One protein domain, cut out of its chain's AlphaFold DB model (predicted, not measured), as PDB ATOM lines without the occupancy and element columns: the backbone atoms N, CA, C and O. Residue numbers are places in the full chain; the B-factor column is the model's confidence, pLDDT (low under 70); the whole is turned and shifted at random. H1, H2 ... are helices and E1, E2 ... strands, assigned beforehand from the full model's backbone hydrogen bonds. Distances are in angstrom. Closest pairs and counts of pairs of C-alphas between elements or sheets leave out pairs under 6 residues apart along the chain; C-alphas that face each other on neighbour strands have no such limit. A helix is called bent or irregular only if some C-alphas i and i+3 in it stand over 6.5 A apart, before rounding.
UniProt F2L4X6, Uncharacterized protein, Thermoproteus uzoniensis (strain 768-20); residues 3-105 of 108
ATOM      1  N   VAL A   3     -35.966 -29.900  15.457       96.12
ATOM      2  CA  VAL A   3     -36.600 -29.635  16.762       96.12
ATOM      3  C   VAL A   3     -36.614 -28.130  16.997       96.12
ATOM      4  O   VAL A   3     -35.571 -27.479  16.977       96.12
ATOM      5  N   PHE A   4     -37.802 -27.572  17.199       97.25
ATOM      6  CA  PHE A   4     -38.010 -26.158  17.487       97.25
ATOM      7  C   PHE A   4     -37.977 -25.866  18.980       97.25
ATOM      8  O   PHE A   4     -37.490 -24.810  19.383       97.25
ATOM      9  N   ALA A   5     -38.484 -26.778  19.805       97.81
ATOM     10  CA  ALA A   5     -38.357 -26.656  21.243       97.81
ATOM     11  C   ALA A   5     -38.416 -28.007  21.949       97.81
ATOM     12  O   ALA A   5     -39.065 -28.932  21.473       97.81
ATOM     13  N   GLU A   6     -37.753 -28.079  23.095       97.75
ATOM     14  CA  GLU A   6     -37.811 -29.198  24.029       97.75
ATOM     15  C   GLU A   6     -37.860 -28.632  25.441       97.75
ATOM     16  O   GLU A   6     -36.933 -27.937  25.852       97.75
ATOM     17  N   ILE A   7     -38.937 -28.879  26.182       97.88
ATOM     18  CA  ILE A   7     -39.126 -28.325  27.522       97.88
ATOM     19  C   ILE A   7     -39.444 -29.444  28.506       97.88
ATOM     20  O   ILE A   7     -40.369 -30.220  28.298       97.88
ATOM     21  N   HIS A   8     -38.680 -29.483  29.596       97.62
ATOM     22  CA  HIS A   8     -38.811 -30.458  30.675       97.62
ATOM     23  C   HIS A   8     -39.496 -29.799  31.874       97.62
ATOM     24  O   HIS A   8     -38.920 -28.901  32.497       97.62
ATOM     25  N   LEU A   9     -40.709 -30.237  32.209       95.69
ATOM     26  CA  LEU A   9     -41.528 -29.731  33.316       95.69
ATOM     27  C   LEU A   9     -41.662 -30.792  34.422       95.69
ATOM     28  O   LEU A   9     -42.752 -31.252  34.738       95.69
ATOM     29  N   GLY A  10     -40.531 -31.185  35.011       92.06
ATOM     30  CA  GLY A  10     -40.473 -32.355  35.890       92.06
ATOM     31  C   GLY A  10     -40.279 -33.617  35.057       92.06
ATOM     32  O   GLY A  10     -39.290 -33.696  34.327       92.06
ATOM     33  N   ASP A  11     -41.206 -34.567  35.167       93.94
ATOM     34  CA  ASP A  11     -41.198 -35.797  34.364       93.94
ATOM     35  C   ASP A  11     -41.881 -35.620  32.999       93.94
ATOM     36  O   ASP A  11     -41.564 -36.364  32.075       93.94
ATOM     37  N   LEU A  12     -42.721 -34.591  32.840       95.88
ATOM     38  CA  LEU A  12     -43.334 -34.237  31.563       95.88
ATOM     39  C   LEU A  12     -42.299 -33.603  30.624       95.88
ATOM     40  O   LEU A  12     -41.693 -32.571  30.943       95.88
ATOM     41  N   ILE A  13     -42.141 -34.186  29.439       96.62
ATOM     42  CA  ILE A  13     -41.316 -33.668  28.351       96.62
ATOM     43  C   ILE A  13     -42.233 -33.256  27.204       96.62
ATOM     44  O   ILE A  13     -43.092 -34.015  26.761       96.62
ATOM     45  N   ILE A  14     -42.027 -32.036  26.709       97.75
ATOM     46  CA  ILE A  14     -42.800 -31.484  25.598       97.75
ATOM     47  C   ILE A  14     -41.852 -31.076  24.479       97.75
ATOM     48  O   ILE A  14     -40.952 -30.254  24.678       97.75
ATOM     49  N   LEU A  15     -42.064 -31.644  23.296       97.06
ATOM     50  CA  LEU A  15     -41.296 -31.389  22.086       97.06
ATOM     51  C   LEU A  15     -42.154 -30.668  21.053       97.06
ATOM     52  O   LEU A  15     -43.305 -31.018  20.837       97.06
ATOM     53  N   TRP A  16     -41.557 -29.716  20.350       97.81
ATOM     54  CA  TRP A  16     -42.094 -29.165  19.112       97.81
ATOM     55  C   TRP A  16     -41.118 -29.502  18.001       97.81
ATOM     56  O   TRP A  16     -39.978 -29.028  18.031       97.81
ATOM     57  N   ARG A  17     -41.535 -30.308  17.027       96.44
ATOM     58  CA  ARG A  17     -40.660 -30.760  15.940       96.44
ATOM     59  C   ARG A  17     -41.353 -30.723  14.587       96.44
ATOM     60  O   ARG A  17     -42.573 -30.705  14.501       96.44
ATOM     61  N   ASP A  18     -40.537 -30.662  13.547       95.62
ATOM     62  CA  ASP A  18     -40.953 -30.843  12.162       95.62
ATOM     63  C   ASP A  18     -41.041 -32.337  11.831       95.62
ATOM     64  O   ASP A  18     -40.045 -33.062  11.959       95.62
ATOM     65  N   GLU A  19     -42.222 -32.749  11.379       94.31
ATOM     66  CA  GLU A  19     -42.549 -34.057  10.827       94.31
ATOM     67  C   GLU A  19     -43.150 -33.873   9.437       94.31
ATOM     68  O   GLU A  19     -44.252 -33.347   9.281       94.31
ATOM     69  N   ASP A  20     -42.393 -34.262   8.412       92.00
ATOM     70  CA  ASP A  20     -42.819 -34.224   7.010       92.00
ATOM     71  C   ASP A  20     -43.416 -32.872   6.566       92.00
ATOM     72  O   ASP A  20     -44.388 -32.801   5.809       92.00
ATOM     73  N   GLY A  21     -42.809 -31.770   7.029       90.81
ATOM     74  CA  GLY A  21     -43.220 -30.402   6.706       90.81
ATOM     75  C   GLY A  21     -44.366 -29.858   7.562       90.81
ATOM     76  O   GLY A  21     -44.854 -28.757   7.293       90.81
ATOM     77  N   ARG A  22     -44.801 -30.605   8.581       93.88
ATOM     78  CA  ARG A  22     -45.775 -30.175   9.586       93.88
ATOM     79  C   ARG A  22     -45.096 -30.019  10.927       93.88
ATOM     80  O   ARG A  22     -44.162 -30.739  11.258       93.88
ATOM     81  N   ILE A  23     -45.587 -29.083  11.722       96.06
ATOM     82  CA  ILE A  23     -45.078 -28.891  13.072       96.06
ATOM     83  C   ILE A  23     -45.997 -29.649  14.019       96.06
ATOM     84  O   ILE A  23     -47.200 -29.402  14.039       96.06
ATOM     85  N   VAL A  24     -45.422 -30.543  14.812       97.06
ATOM     86  CA  VAL A  24     -46.145 -31.368  15.780       97.06
ATOM     87  C   VAL A  24     -45.638 -31.046  17.182       97.06
ATOM     88  O   VAL A  24     -44.427 -30.928  17.405       97.06
ATOM     89  N   ARG A  25     -46.570 -30.866  18.122       96.94
ATOM     90  CA  ARG A  25     -46.305 -30.878  19.561       96.94
ATOM     91  C   ARG A  25     -46.464 -32.312  20.059       96.94
ATOM     92  O   ARG A  25     -47.527 -32.891  19.878       96.94
ATOM     93  N   VAL A  26     -45.430 -32.837  20.701       96.50
ATOM     94  CA  VAL A  26     -45.396 -34.179  21.288       96.50
ATOM     95  C   VAL A  26     -45.220 -34.031  22.795       96.50
ATOM     96  O   VAL A  26     -44.253 -33.410  23.236       96.50
ATOM     97  N   GLU A  27     -46.145 -34.570  23.579       96.06
ATOM     98  CA  GLU A  27     -46.102 -34.582  25.046       96.06
ATOM     99  C   GLU A  27     -45.970 -36.026  25.534       96.06
ATOM    100  O   GLU A  27     -46.737 -36.883  25.105       96.06
ATOM    101  N   TYR A  28     -45.015 -36.302  26.421       95.00
ATOM    102  CA  TYR A  28     -44.866 -37.616  27.051       95.00
ATOM    103  C   TYR A  28     -44.230 -37.492  28.433       95.00
ATOM    104  O   TYR A  28     -43.439 -36.582  28.693       95.00
ATOM    105  N   ASP A  29     -44.550 -38.434  29.312       93.69
ATOM    106  CA  ASP A  29     -43.857 -38.581  30.586       93.69
ATOM    107  C   ASP A  29     -42.574 -39.394  30.395       93.69
ATOM    108  O   ASP A  29     -42.504 -40.338  29.606       93.69
ATOM    109  N   LYS A  30     -41.525 -39.026  31.126       86.44
ATOM    110  CA  LYS A  30     -40.221 -39.682  31.052       86.44
ATOM    111  C   LYS A  30     -40.340 -41.190  31.325       86.44
ATOM    112  O   LYS A  30     -40.722 -41.591  32.424       86.44
ATOM    113  N   GLY A  31     -39.924 -42.014  30.359       85.75
ATOM    114  CA  GLY A  31     -40.043 -43.475  30.414       85.75
ATOM    115  C   GLY A  31     -41.363 -44.041  29.874       85.75
ATOM    116  O   GLY A  31     -41.554 -45.254  29.943       85.75
ATOM    117  N   PHE A  32     -42.251 -43.187  29.358       87.06
ATOM    118  CA  PHE A  32     -43.507 -43.539  28.686       87.06
ATOM    119  C   PHE A  32     -43.552 -42.944  27.270       87.06
ATOM    120  O   PHE A  32     -44.578 -42.437  26.821       87.06
ATOM    121  N   GLU A  33     -42.425 -42.984  26.554       83.19
ATOM    122  CA  GLU A  33     -42.287 -42.389  25.218       83.19
ATOM    123  C   GLU A  33     -43.295 -42.955  24.196       83.19
ATOM    124  O   GLU A  33     -43.702 -42.242  23.280       83.19
ATOM    125  N   ASP A  34     -43.724 -44.209  24.367       79.50
ATOM    126  CA  ASP A  34     -44.681 -44.894  23.485       79.50
ATOM    127  C   ASP A  34     -46.144 -44.435  23.684       79.50
ATOM    128  O   ASP A  34     -47.005 -44.742  22.859       79.50
ATOM    129  N   GLU A  35     -46.438 -43.686  24.755       75.44
ATOM    130  CA  GLU A  35     -47.770 -43.140  25.075       75.44
ATOM    131  C   GLU A  35     -47.862 -41.632  24.779       75.44
ATOM    132  O   GLU A  35     -48.618 -40.894  25.413       75.44
ATOM    133  N   ALA A  36     -47.069 -41.153  23.819       84.94
ATOM    134  CA  ALA A  36     -47.004 -39.738  23.500       84.94
ATOM    135  C   ALA A  36     -48.318 -39.197  22.910       84.94
ATOM    136  O   ALA A  36     -48.916 -39.779  22.002       84.94
ATOM    137  N   LEU A  37     -48.739 -38.026  23.390       88.88
ATOM    138  CA  LEU A  37     -49.807 -37.249  22.773       88.88
ATOM    139  C   LEU A  37     -49.212 -36.353  21.689       88.88
ATOM    140  O   LEU A  37     -48.355 -35.517  21.975       88.88
ATOM    141  N   GLU A  38     -49.706 -36.498  20.462       93.31
ATOM    142  CA  GLU A  38     -49.261 -35.726  19.302       93.31
ATOM    143  C   GLU A  38     -50.376 -34.810  18.785       93.31
ATOM    144  O   GLU A  38     -51.513 -35.234  18.571       93.31
ATOM    145  N   GLU A  39     -50.051 -33.536  18.573       95.50
ATOM    146  CA  GLU A  39     -50.976 -32.529  18.048       95.50
ATOM    147  C   GLU A  39     -50.282 -31.670  16.982       95.50
ATOM    148  O   GLU A  39     -49.207 -31.118  17.221       95.50
ATOM    149  N   GLU A  40     -50.894 -31.521  15.804       96.12
ATOM    150  CA  GLU A  40     -50.410 -30.596  14.773       96.12
ATOM    151  C   GLU A  40     -50.611 -29.141  15.228       96.12
ATOM    152  O   GLU A  40     -51.686 -28.761  15.693       96.12
ATOM    153  N   VAL A  41     -49.584 -28.302  15.079       96.19
ATOM    154  CA  VAL A  41     -49.605 -26.899  15.510       96.19
ATOM    155  C   VAL A  41     -49.162 -25.957  14.393       96.19
ATOM    156  O   VAL A  41     -48.233 -26.232  13.642       96.19
ATOM    157  N   HIS A  42     -49.797 -24.789  14.300       92.19
ATOM    158  CA  HIS A  42     -49.502 -23.815  13.239       92.19
ATOM    159  C   HIS A  42     -48.494 -22.727  13.649       92.19
ATOM    160  O   HIS A  42     -47.745 -22.231  12.810       92.19
ATOM    161  N   ASP A  43     -48.452 -22.349  14.931       95.81
ATOM    162  CA  ASP A  43     -47.498 -21.369  15.474       95.81
ATOM    163  C   ASP A  43     -46.807 -21.947  16.712       95.81
ATOM    164  O   ASP A  43     -47.391 -22.022  17.796       95.81
ATOM    165  N   VAL A  44     -45.534 -22.316  16.546       96.38
ATOM    166  CA  VAL A  44     -44.686 -22.879  17.607       96.38
ATOM    167  C   VAL A  44     -44.631 -21.964  18.824       96.38
ATOM    168  O   VAL A  44     -44.758 -22.426  19.951       96.38
ATOM    169  N   VAL A  45     -44.439 -20.659  18.624       97.06
ATOM    170  CA  VAL A  45     -44.243 -19.728  19.741       97.06
ATOM    171  C   VAL A  45     -45.537 -19.595  20.540       97.06
ATOM    172  O   VAL A  45     -45.493 -19.608  21.771       97.06
ATOM    173  N   SER A  46     -46.679 -19.493  19.853       96.81
ATOM    174  CA  SER A  46     -47.989 -19.473  20.517       96.81
ATOM    175  C   SER A  46     -48.226 -20.764  21.293       96.81
ATOM    176  O   SER A  46     -48.479 -20.700  22.495       96.81
ATOM    177  N   SER A  47     -48.013 -21.913  20.645       97.25
ATOM    178  CA  SER A  47     -48.186 -23.233  21.251       97.25
ATOM    179  C   SER A  47     -47.323 -23.417  22.504       97.25
ATOM    180  O   SER A  47     -47.846 -23.824  23.541       97.25
ATOM    181  N   ILE A  48     -46.040 -23.028  22.470       96.81
ATOM    182  CA  ILE A  48     -45.169 -23.055  23.658       96.81
ATOM    183  C   ILE A  48     -45.748 -22.166  24.763       96.81
ATOM    184  O   ILE A  48     -45.868 -22.603  25.903       96.81
ATOM    185  N   SER A  49     -46.107 -20.916  24.452       96.56
ATOM    186  CA  SER A  49     -46.563 -19.965  25.473       96.56
ATOM    187  C   SER A  49     -47.869 -20.384  26.158       96.56
ATOM    188  O   SER A  49     -47.998 -20.224  27.371       96.56
ATOM    189  N   GLU A  50     -48.808 -20.955  25.405       95.88
ATOM    190  CA  GLU A  50     -50.087 -21.455  25.916       95.88
ATOM    191  C   GLU A  50     -49.899 -22.730  26.741       95.88
ATOM    192  O   GLU A  50     -50.440 -22.836  27.842       95.88
ATOM    193  N   THR A  51     -49.061 -23.652  26.257       95.50
ATOM    194  CA  THR A  51     -48.711 -24.891  26.967       95.50
ATOM    195  C   THR A  51     -48.040 -24.577  28.302       95.50
ATOM    196  O   THR A  51     -48.489 -25.043  29.344       95.50
ATOM    197  N   LEU A  52     -47.031 -23.698  28.317       95.19
ATOM    198  CA  LEU A  52     -46.371 -23.277  29.556       95.19
ATOM    199  C   LEU A  52     -47.345 -22.635  30.544       95.19
ATOM    200  O   LEU A  52     -47.248 -22.881  31.744       95.19
ATOM    201  N   ALA A  53     -48.280 -21.812  30.065       94.62
ATOM    202  CA  ALA A  53     -49.269 -21.196  30.936       94.62
ATOM    203  C   ALA A  53     -50.238 -22.219  31.538       94.62
ATOM    204  O   ALA A  53     -50.551 -22.121  32.725       94.62
ATOM    205  N   ARG A  54     -50.663 -23.216  30.755       94.44
ATOM    206  CA  ARG A  54     -51.510 -24.321  31.217       94.44
ATOM    207  C   ARG A  54     -50.790 -25.176  32.260       94.44
ATOM    208  O   ARG A  54     -51.273 -25.277  33.387       94.44
ATOM    209  N   GLU A  55     -49.617 -25.708  31.923       94.06
ATOM    210  CA  GLU A  55     -48.889 -26.654  32.783       94.06
ATOM    211  C   GLU A  55     -48.391 -26.012  34.080       94.06
ATOM    212  O   GLU A  55     -48.461 -26.599  35.159       94.06
ATOM    213  N   LEU A  56     -47.943 -24.756  34.010       92.62
ATOM    214  CA  LEU A  56     -47.437 -24.032  35.179       92.62
ATOM    215  C   LEU A  56     -48.534 -23.250  35.917       92.62
ATOM    216  O   LEU A  56     -48.227 -22.536  36.877       92.62
ATOM    217  N   LYS A  57     -49.801 -23.395  35.492       92.06
ATOM    218  CA  LYS A  57     -50.990 -22.724  36.051       92.06
ATOM    219  C   LYS A  57     -50.814 -21.207  36.143       92.06
ATOM    220  O   LYS A  57     -51.140 -20.578  37.151       92.06
ATOM    221  N   LEU A  58     -50.248 -20.617  35.094       91.06
ATOM    222  CA  LEU A  58     -49.960 -19.191  35.041       91.06
ATOM    223  C   LEU A  58     -51.212 -18.390  34.655       91.06
ATOM    224  O   LEU A  58     -52.018 -18.850  33.844       91.06
ATOM    225  N   PRO A  59     -51.365 -17.155  35.162       90.56
ATOM    226  CA  PRO A  59     -52.443 -16.272  34.732       90.56
ATOM    227  C   PRO A  59     -52.379 -15.972  33.228       90.56
ATOM    228  O   PRO A  59     -51.308 -15.698  32.688       90.56
ATOM    229  N   SER A  60     -53.528 -15.891  32.553       88.56
ATOM    230  CA  SER A  60     -53.598 -15.545  31.120       88.56
ATOM    231  C   SER A  60     -52.894 -14.221  30.782       88.56
ATOM    232  O   SER A  60     -52.304 -14.076  29.712       88.56
ATOM    233  N   ALA A  61     -52.866 -13.279  31.730       88.31
ATOM    234  CA  ALA A  61     -52.183 -11.994  31.607       88.31
ATOM    235  C   ALA A  61     -50.662 -12.097  31.364       88.31
ATOM    236  O   ALA A  61     -50.065 -11.131  30.885       88.31
ATOM    237  N   VAL A  62     -50.012 -13.229  31.680       90.56
ATOM    238  CA  VAL A  62     -48.567 -13.405  31.440       90.56
ATOM    239  C   VAL A  62     -48.241 -14.091  30.113       90.56
ATOM    240  O   VAL A  62     -47.097 -14.002  29.667       90.56
ATOM    241  N   VAL A  63     -49.222 -14.707  29.441       93.69
ATOM    242  CA  VAL A  63     -49.020 -15.453  28.181       93.69
ATOM    243  C   VAL A  63     -48.369 -14.570  27.116       93.69
ATOM    244  O   VAL A  63     -47.379 -14.963  26.502       93.69
ATOM    245  N   GLY A  64     -48.863 -13.336  26.953       94.75
ATOM    246  CA  GLY A  64     -48.303 -12.375  25.998       94.75
ATOM    247  C   GLY A  64     -46.822 -12.078  26.252       94.75
ATOM    248  O   GLY A  64     -46.020 -12.115  25.322       94.75
ATOM    249  N   LYS A  65     -46.436 -11.900  27.522       93.50
ATOM    250  CA  LYS A  65     -45.039 -11.643  27.913       93.50
ATOM    251  C   LYS A  65     -44.139 -12.849  27.647       93.50
ATOM    252  O   LYS A  65     -43.008 -12.681  27.202       93.50
ATOM    253  N   ILE A  66     -44.634 -14.065  27.892       94.50
ATOM    254  CA  ILE A  66     -43.907 -15.305  27.577       94.50
ATOM    255  C   ILE A  66     -43.687 -15.405  26.063       94.50
ATOM    256  O   ILE A  66     -42.568 -15.665  25.620       94.50
ATOM    257  N   LYS A  67     -44.726 -15.134  25.266       96.06
ATOM    258  CA  LYS A  67     -44.658 -15.141  23.800       96.06
ATOM    259  C   LYS A  67     -43.638 -14.134  23.263       96.06
ATOM    260  O   LYS A  67     -42.851 -14.475  22.382       96.06
ATOM    261  N   GLU A  68     -43.625 -12.909  23.785       95.50
ATOM    262  CA  GLU A  68     -42.629 -11.889  23.425       95.50
ATOM    263  C   GLU A  68     -41.212 -12.337  23.790       95.50
ATOM    264  O   GLU A  68     -40.327 -12.339  22.933       95.50
ATOM    265  N   ALA A  69     -41.012 -12.820  25.017       94.06
ATOM    266  CA  ALA A  69     -39.709 -13.289  25.466       94.06
ATOM    267  C   ALA A  69     -39.184 -14.440  24.586       94.06
ATOM    268  O   ALA A  69     -38.032 -14.401  24.149       94.06
ATOM    269  N   LEU A  70     -40.027 -15.424  24.252       95.88
ATOM    270  CA  LEU A  70     -39.678 -16.536  23.359       95.88
ATOM    271  C   LEU A  70     -39.255 -16.058  21.961       95.88
ATOM    272  O   LEU A  70     -38.268 -16.558  21.419       95.88
ATOM    273  N   LYS A  71     -39.946 -15.063  21.386       96.00
ATOM    274  CA  LYS A  71     -39.552 -14.461  20.095       96.00
ATOM    275  C   LYS A  71     -38.168 -13.826  20.166       96.00
ATOM    276  O   LYS A  71     -37.375 -13.963  19.233       96.00
ATOM    277  N   GLU A  72     -37.870 -13.142  21.263       95.19
ATOM    278  CA  GLU A  72     -36.568 -12.516  21.464       95.19
ATOM    279  C   GLU A  72     -35.461 -13.552  21.719       95.19
ATOM    280  O   GLU A  72     -34.341 -13.375  21.239       95.19
ATOM    281  N   ALA A  73     -35.759 -14.635  22.450       95.44
ATOM    282  CA  ALA A  73     -34.847 -15.761  22.652       95.44
ATOM    283  C   ALA A  73     -34.525 -16.480  21.341       95.44
ATOM    284  O   ALA A  73     -33.370 -16.838  21.113       95.44
ATOM    285  N   GLY A  74     -35.515 -16.607  20.456       96.25
ATOM    286  CA  GLY A  74     -35.383 -17.210  19.137       96.25
ATOM    287  C   GLY A  74     -35.260 -18.734  19.189       96.25
ATOM    288  O   GLY A  74     -34.527 -19.286  20.006       96.25
ATOM    289  N   LEU A  75     -35.956 -19.411  18.276       95.25
ATOM    290  CA  LEU A  75     -35.914 -20.868  18.149       95.25
ATOM    291  C   LEU A  75     -34.563 -21.349  17.555       95.25
ATOM    292  O   LEU A  75     -33.963 -20.628  16.745       95.25
ATOM    293  N   PRO A  76     -34.093 -22.559  17.912       96.81
ATOM    294  CA  PRO A  76     -34.732 -23.491  18.840       96.81
ATOM    295  C   PRO A  76     -34.593 -23.074  20.309       96.81
ATOM    296  O   PRO A  76     -33.691 -22.307  20.649       96.81
ATOM    297  N   VAL A  77     -35.486 -23.571  21.167       97.44
ATOM    298  CA  VAL A  77     -35.467 -23.312  22.617       97.44
ATOM    299  C   VAL A  77     -35.429 -24.620  23.404       97.44
ATOM    300  O   VAL A  77     -36.290 -25.471  23.228       97.44
ATOM    301  N   VAL A  78     -34.478 -24.752  24.325       97.94
ATOM    302  CA  VAL A  78     -34.443 -25.860  25.293       97.94
ATOM    303  C   VAL A  78     -34.795 -25.332  26.677       97.94
ATOM    304  O   VAL A  78     -34.222 -24.336  27.117       97.94
ATOM    305  N   GLY A  79     -35.733 -25.977  27.359       97.19
ATOM    306  CA  GLY A  79     -36.281 -25.538  28.632       97.19
ATOM    307  C   GLY A  79     -36.174 -26.582  29.732       97.19
ATOM    308  O   GLY A  79     -36.349 -27.772  29.484       97.19
ATOM    309  N   LYS A  80     -35.935 -26.137  30.967       97.62
ATOM    310  CA  LYS A  80     -36.001 -27.000  32.149       97.62
ATOM    311  C   LYS A  80     -36.608 -26.269  33.336       97.62
ATOM    312  O   LYS A  80     -36.187 -25.164  33.677       97.62
ATOM    313  N   LEU A  81     -37.579 -26.911  33.976       96.69
ATOM    314  CA  LEU A  81     -38.153 -26.476  35.238       96.69
ATOM    315  C   LEU A  81     -37.306 -26.985  36.408       96.69
ATOM    316  O   LEU A  81     -36.901 -28.148  36.457       96.69
ATOM    317  N   ARG A  82     -37.048 -26.102  37.366       95.56
ATOM    318  CA  ARG A  82     -36.339 -26.400  38.609       95.56
ATOM    319  C   ARG A  82     -37.114 -25.832  39.787       95.56
ATOM    320  O   ARG A  82     -37.596 -24.705  39.714       95.56
ATOM    321  N   HIS A  83     -37.192 -26.585  40.875       92.62
ATOM    322  CA  HIS A  83     -37.873 -26.163  42.097       92.62
ATOM    323  C   HIS A  83     -36.861 -25.809  43.192       92.62
ATOM    324  O   HIS A  83     -35.912 -26.551  43.434       92.62
ATOM    325  N   GLU A  84     -37.083 -24.683  43.866       92.38
ATOM    326  CA  GLU A  84     -36.364 -24.241  45.062       92.38
ATOM    327  C   GLU A  84     -37.382 -23.764  46.111       92.38
ATOM    328  O   GLU A  84     -37.868 -22.628  46.076       92.38
ATOM    329  N   GLY A  85     -37.740 -24.643  47.052       88.88
ATOM    330  CA  GLY A  85     -38.774 -24.352  48.047       88.88
ATOM    331  C   GLY A  85     -40.118 -24.034  47.382       88.88
ATOM    332  O   GLY A  85     -40.628 -24.828  46.600       88.88
ATOM    333  N   TYR A  86     -40.672 -22.852  47.665       88.31
ATOM    334  CA  TYR A  86     -41.931 -22.363  47.076       88.31
ATOM    335  C   TYR A  86     -41.750 -21.615  45.748       88.31
ATOM    336  O   TYR A  86     -42.676 -20.969  45.257       88.31
ATOM    337  N   THR A  87     -40.544 -21.640  45.180       93.19
ATOM    338  CA  THR A  87     -40.246 -20.994  43.903       93.19
ATOM    339  C   THR A  87     -39.921 -22.035  42.844       93.19
ATOM    340  O   THR A  87     -39.098 -22.918  43.065       93.19
ATOM    341  N   SER A  88     -40.514 -21.886  41.666       94.12
ATOM    342  CA  SER A  88     -40.102 -22.597  40.461       94.12
ATOM    343  C   SER A  88     -39.369 -21.652  39.519       94.12
ATOM    344  O   SER A  88     -39.755 -20.497  39.344       94.12
ATOM    345  N   TYR A  89     -38.322 -22.154  38.881       95.88
ATOM    346  CA  TYR A  89     -37.567 -21.463  37.847       95.88
ATOM    347  C   TYR A  89     -37.671 -22.269  36.563       95.88
ATOM    348  O   TYR A  89     -37.191 -23.399  36.502       95.88
ATOM    349  N   LEU A  90     -38.294 -21.691  35.540       96.50
ATOM    350  CA  LEU A  90     -38.228 -22.220  34.185       96.50
ATOM    351  C   LEU A  90     -37.074 -21.529  33.463       96.50
ATOM    352  O   LEU A  90     -37.158 -20.349  33.115       96.50
ATOM    353  N   GLU A  91     -35.989 -22.266  33.264       96.75
ATOM    354  CA  GLU A  91     -34.819 -21.818  32.519       96.75
ATOM    355  C   GLU A  91     -35.006 -22.185  31.047       96.75
ATOM    356  O   GLU A  91     -35.155 -23.360  30.728       96.75
ATOM    357  N   LEU A  92     -34.993 -21.197  30.150       96.81
ATOM    358  CA  LEU A  92     -35.122 -21.390  28.705       96.81
ATOM    359  C   LEU A  92     -33.848 -20.907  28.012       96.81
ATOM    360  O   LEU A  92     -33.429 -19.762  28.181       96.81
ATOM    361  N   ARG A  93     -33.239 -21.758  27.194       97.31
ATOM    362  CA  ARG A  93     -32.063 -21.444  26.379       97.31
ATOM    363  C   ARG A  93     -32.481 -21.369  24.922       97.31
ATOM    364  O   ARG A  93     -32.729 -22.403  24.308       97.31
ATOM    365  N   GLY A  94     -32.600 -20.153  24.396       96.12
ATOM    366  CA  GLY A  94     -32.882 -19.916  22.983       96.12
ATOM    367  C   GLY A  94     -31.620 -19.671  22.167       96.12
ATOM    368  O   GLY A  94     -30.524 -19.504  22.702       96.12
ATOM    369  N   LYS A  95     -31.784 -19.575  20.848       95.88
ATOM    370  CA  LYS A  95     -30.693 -19.334  19.891       95.88
ATOM    371  C   LYS A  95     -29.945 -18.016  20.120       95.88
ATOM    372  O   LYS A  95     -28.759 -17.925  19.816       95.88
ATOM    373  N   ARG A  96     -30.644 -16.971  20.570       96.38
ATOM    374  CA  ARG A  96     -30.112 -15.603  20.713       96.38
ATOM    375  C   ARG A  96     -29.813 -15.231  22.158       96.38
ATOM    376  O   ARG A  96     -28.877 -14.477  22.401       96.38
ATOM    377  N   LYS A  97     -30.619 -15.711  23.106       95.00
ATOM    378  CA  LYS A  97     -30.439 -15.441  24.537       95.00
ATOM    379  C   LYS A  97     -31.099 -16.500  25.405       95.00
ATOM    380  O   LYS A  97     -32.007 -17.211  24.973       95.00
ATOM    381  N   ASN A  98     -30.673 -16.516  26.661       95.50
ATOM    382  CA  ASN A  98     -31.290 -17.300  27.718       95.50
ATOM    383  C   ASN A  98     -32.320 -16.450  28.471       95.50
ATOM    384  O   ASN A  98     -32.161 -15.235  28.604       95.50
ATOM    385  N   LEU A  99     -33.361 -17.099  28.973       93.94
ATOM    386  CA  LEU A  99     -34.428 -16.513  29.770       93.94
ATOM    387  C   LEU A  99     -34.629 -17.340  31.032       93.94
ATOM    388  O   LEU A  99     -34.427 -18.552  31.035       93.94
ATOM    389  N   VAL A 100     -35.090 -16.681  32.088       95.06
ATOM    390  CA  VAL A 100     -35.526 -17.350  33.311       95.06
ATOM    391  C   VAL A 100     -36.870 -16.770  33.708       95.06
ATOM    392  O   VAL A 100     -36.984 -15.568  33.952       95.06
ATOM    393  N   LEU A 101     -37.886 -17.625  33.782       92.25
ATOM    394  CA  LEU A 101     -39.168 -17.282  34.378       92.25
ATOM    395  C   LEU A 101     -39.164 -17.770  35.828       92.25
ATOM    396  O   LEU A 101     -39.153 -18.972  36.088       92.25
ATOM    397  N   LYS A 102     -39.167 -16.822  36.769       94.62
ATOM    398  CA  LYS A 102     -39.311 -17.094  38.200       94.62
ATOM    399  C   LYS A 102     -40.791 -17.073  38.571       94.62
ATOM    400  O   LYS A 102     -41.455 -16.054  38.396       94.62
ATOM    401  N   ILE A 103     -41.280 -18.176  39.118       92.00
ATOM    402  CA  ILE A 103     -42.664 -18.364  39.545       92.00
ATOM    403  C   ILE A 103     -42.642 -18.574  41.052       92.00
ATOM    404  O   ILE A 103     -42.063 -19.541  41.535       92.00
ATOM    405  N   VAL A 104     -43.237 -17.649  41.798       90.62
ATOM    406  CA  VAL A 104     -43.321 -17.732  43.259       90.62
ATOM    407  C   VAL A 104     -44.748 -18.105  43.620       90.62
ATOM    408  O   VAL A 104     -45.672 -17.354  43.310       90.62
ATOM    409  N   TYR A 105     -44.923 -19.252  44.268       81.06
ATOM    410  CA  TYR A 105     -46.221 -19.673  44.778       81.06
ATOM    411  C   TYR A 105     -46.381 -19.156  46.204       81.06
ATOM    412  O   TYR A 105     -45.550 -19.422  47.071       81.06
TER     413      TYR A 105
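AT A GLANCE: This is residues 3 to 105 of the 108 residues of an uncharacterized protein of Thermoproteus uzoniensis (strain 768-20) (UniProt F2L4X6). One twisted sheet of seven strands has a helical hairpin, H1 and H2, over one face, while its other face is bare. H1 covers E1 and E2, and H2 covers E6. The printed part has 103 residues, with named elements in the order E1 E2 E3 E4 H1 H2 E5 E6 E7; the mixed sheet runs E4 E3 E2 E1 E5 E6 E7. The class is mixed, helices and strands; the whole is compact, with a radius of gyration of the C-alphas of 13.2 A and spans of 39 by 30 by 24 A.

HOW THE PARTS SIT: E1, residues 3 to 9, E2, residues 12 to 19, E3, residues 22 to 29, and E4, residues 37 to 40, form a meander, each strand the antiparallel neighbour of the one before in a hairpin; N 7 and O 14, 2.9 A, N 15 and O 26, 2.8 A, and N 25 and O 39, 2.8 A, are within hydrogen-bond range. H1, residues 44 to 55, is on the sheet over E2 and E1, at a height over the sheet of 9.3 A; the closest C-alphas of H1 and E2 are those of Val 44 and Trp 16, 7.0 A apart. H2, residues 60 to 73, touches H1 in a helical hairpin, opposite ways at a steep tilt of 43 degrees; their closest C-alphas, of Ser 49 and Lys 67, are 5.4 A apart. E5, residues 77 to 84, is parallel to E1, with N 79 and O 6 2.7 A apart. E6, residues 87 to 94, and E7, residues 98 to 104, continue from E5 as a second meander of two hairpins, with N 82 and O 89, 2.8 A, and N 90 and O 101, 2.9 A. H2 is on the same face as H1, over E6, at a height of 9.9 A. Every O i to N i+4 pair is within range in H1, and 8 of 10 in H2.

IN THESE COORDINATES: E1 begins at C-alpha 3, (-36.600, -29.635, 16.762), and E7 ends at C-alpha 104, (-43.321, -17.732, 43.259). From first to last C-alpha, E3 measures 22.7 A, E5 22.5 A, E6 22.2 A, E2 20.8 A and H2 20.6 A. H2 is only just irregular: C-alphas 61 and 64 are 6.8 A apart.

THE WHOLE: The C-alphas farthest apart, of Asp 20 and Gly 85, are 42.4 A from each other. The printed part has no cut and no long link, and no printed residue is under 70 in pLDDT.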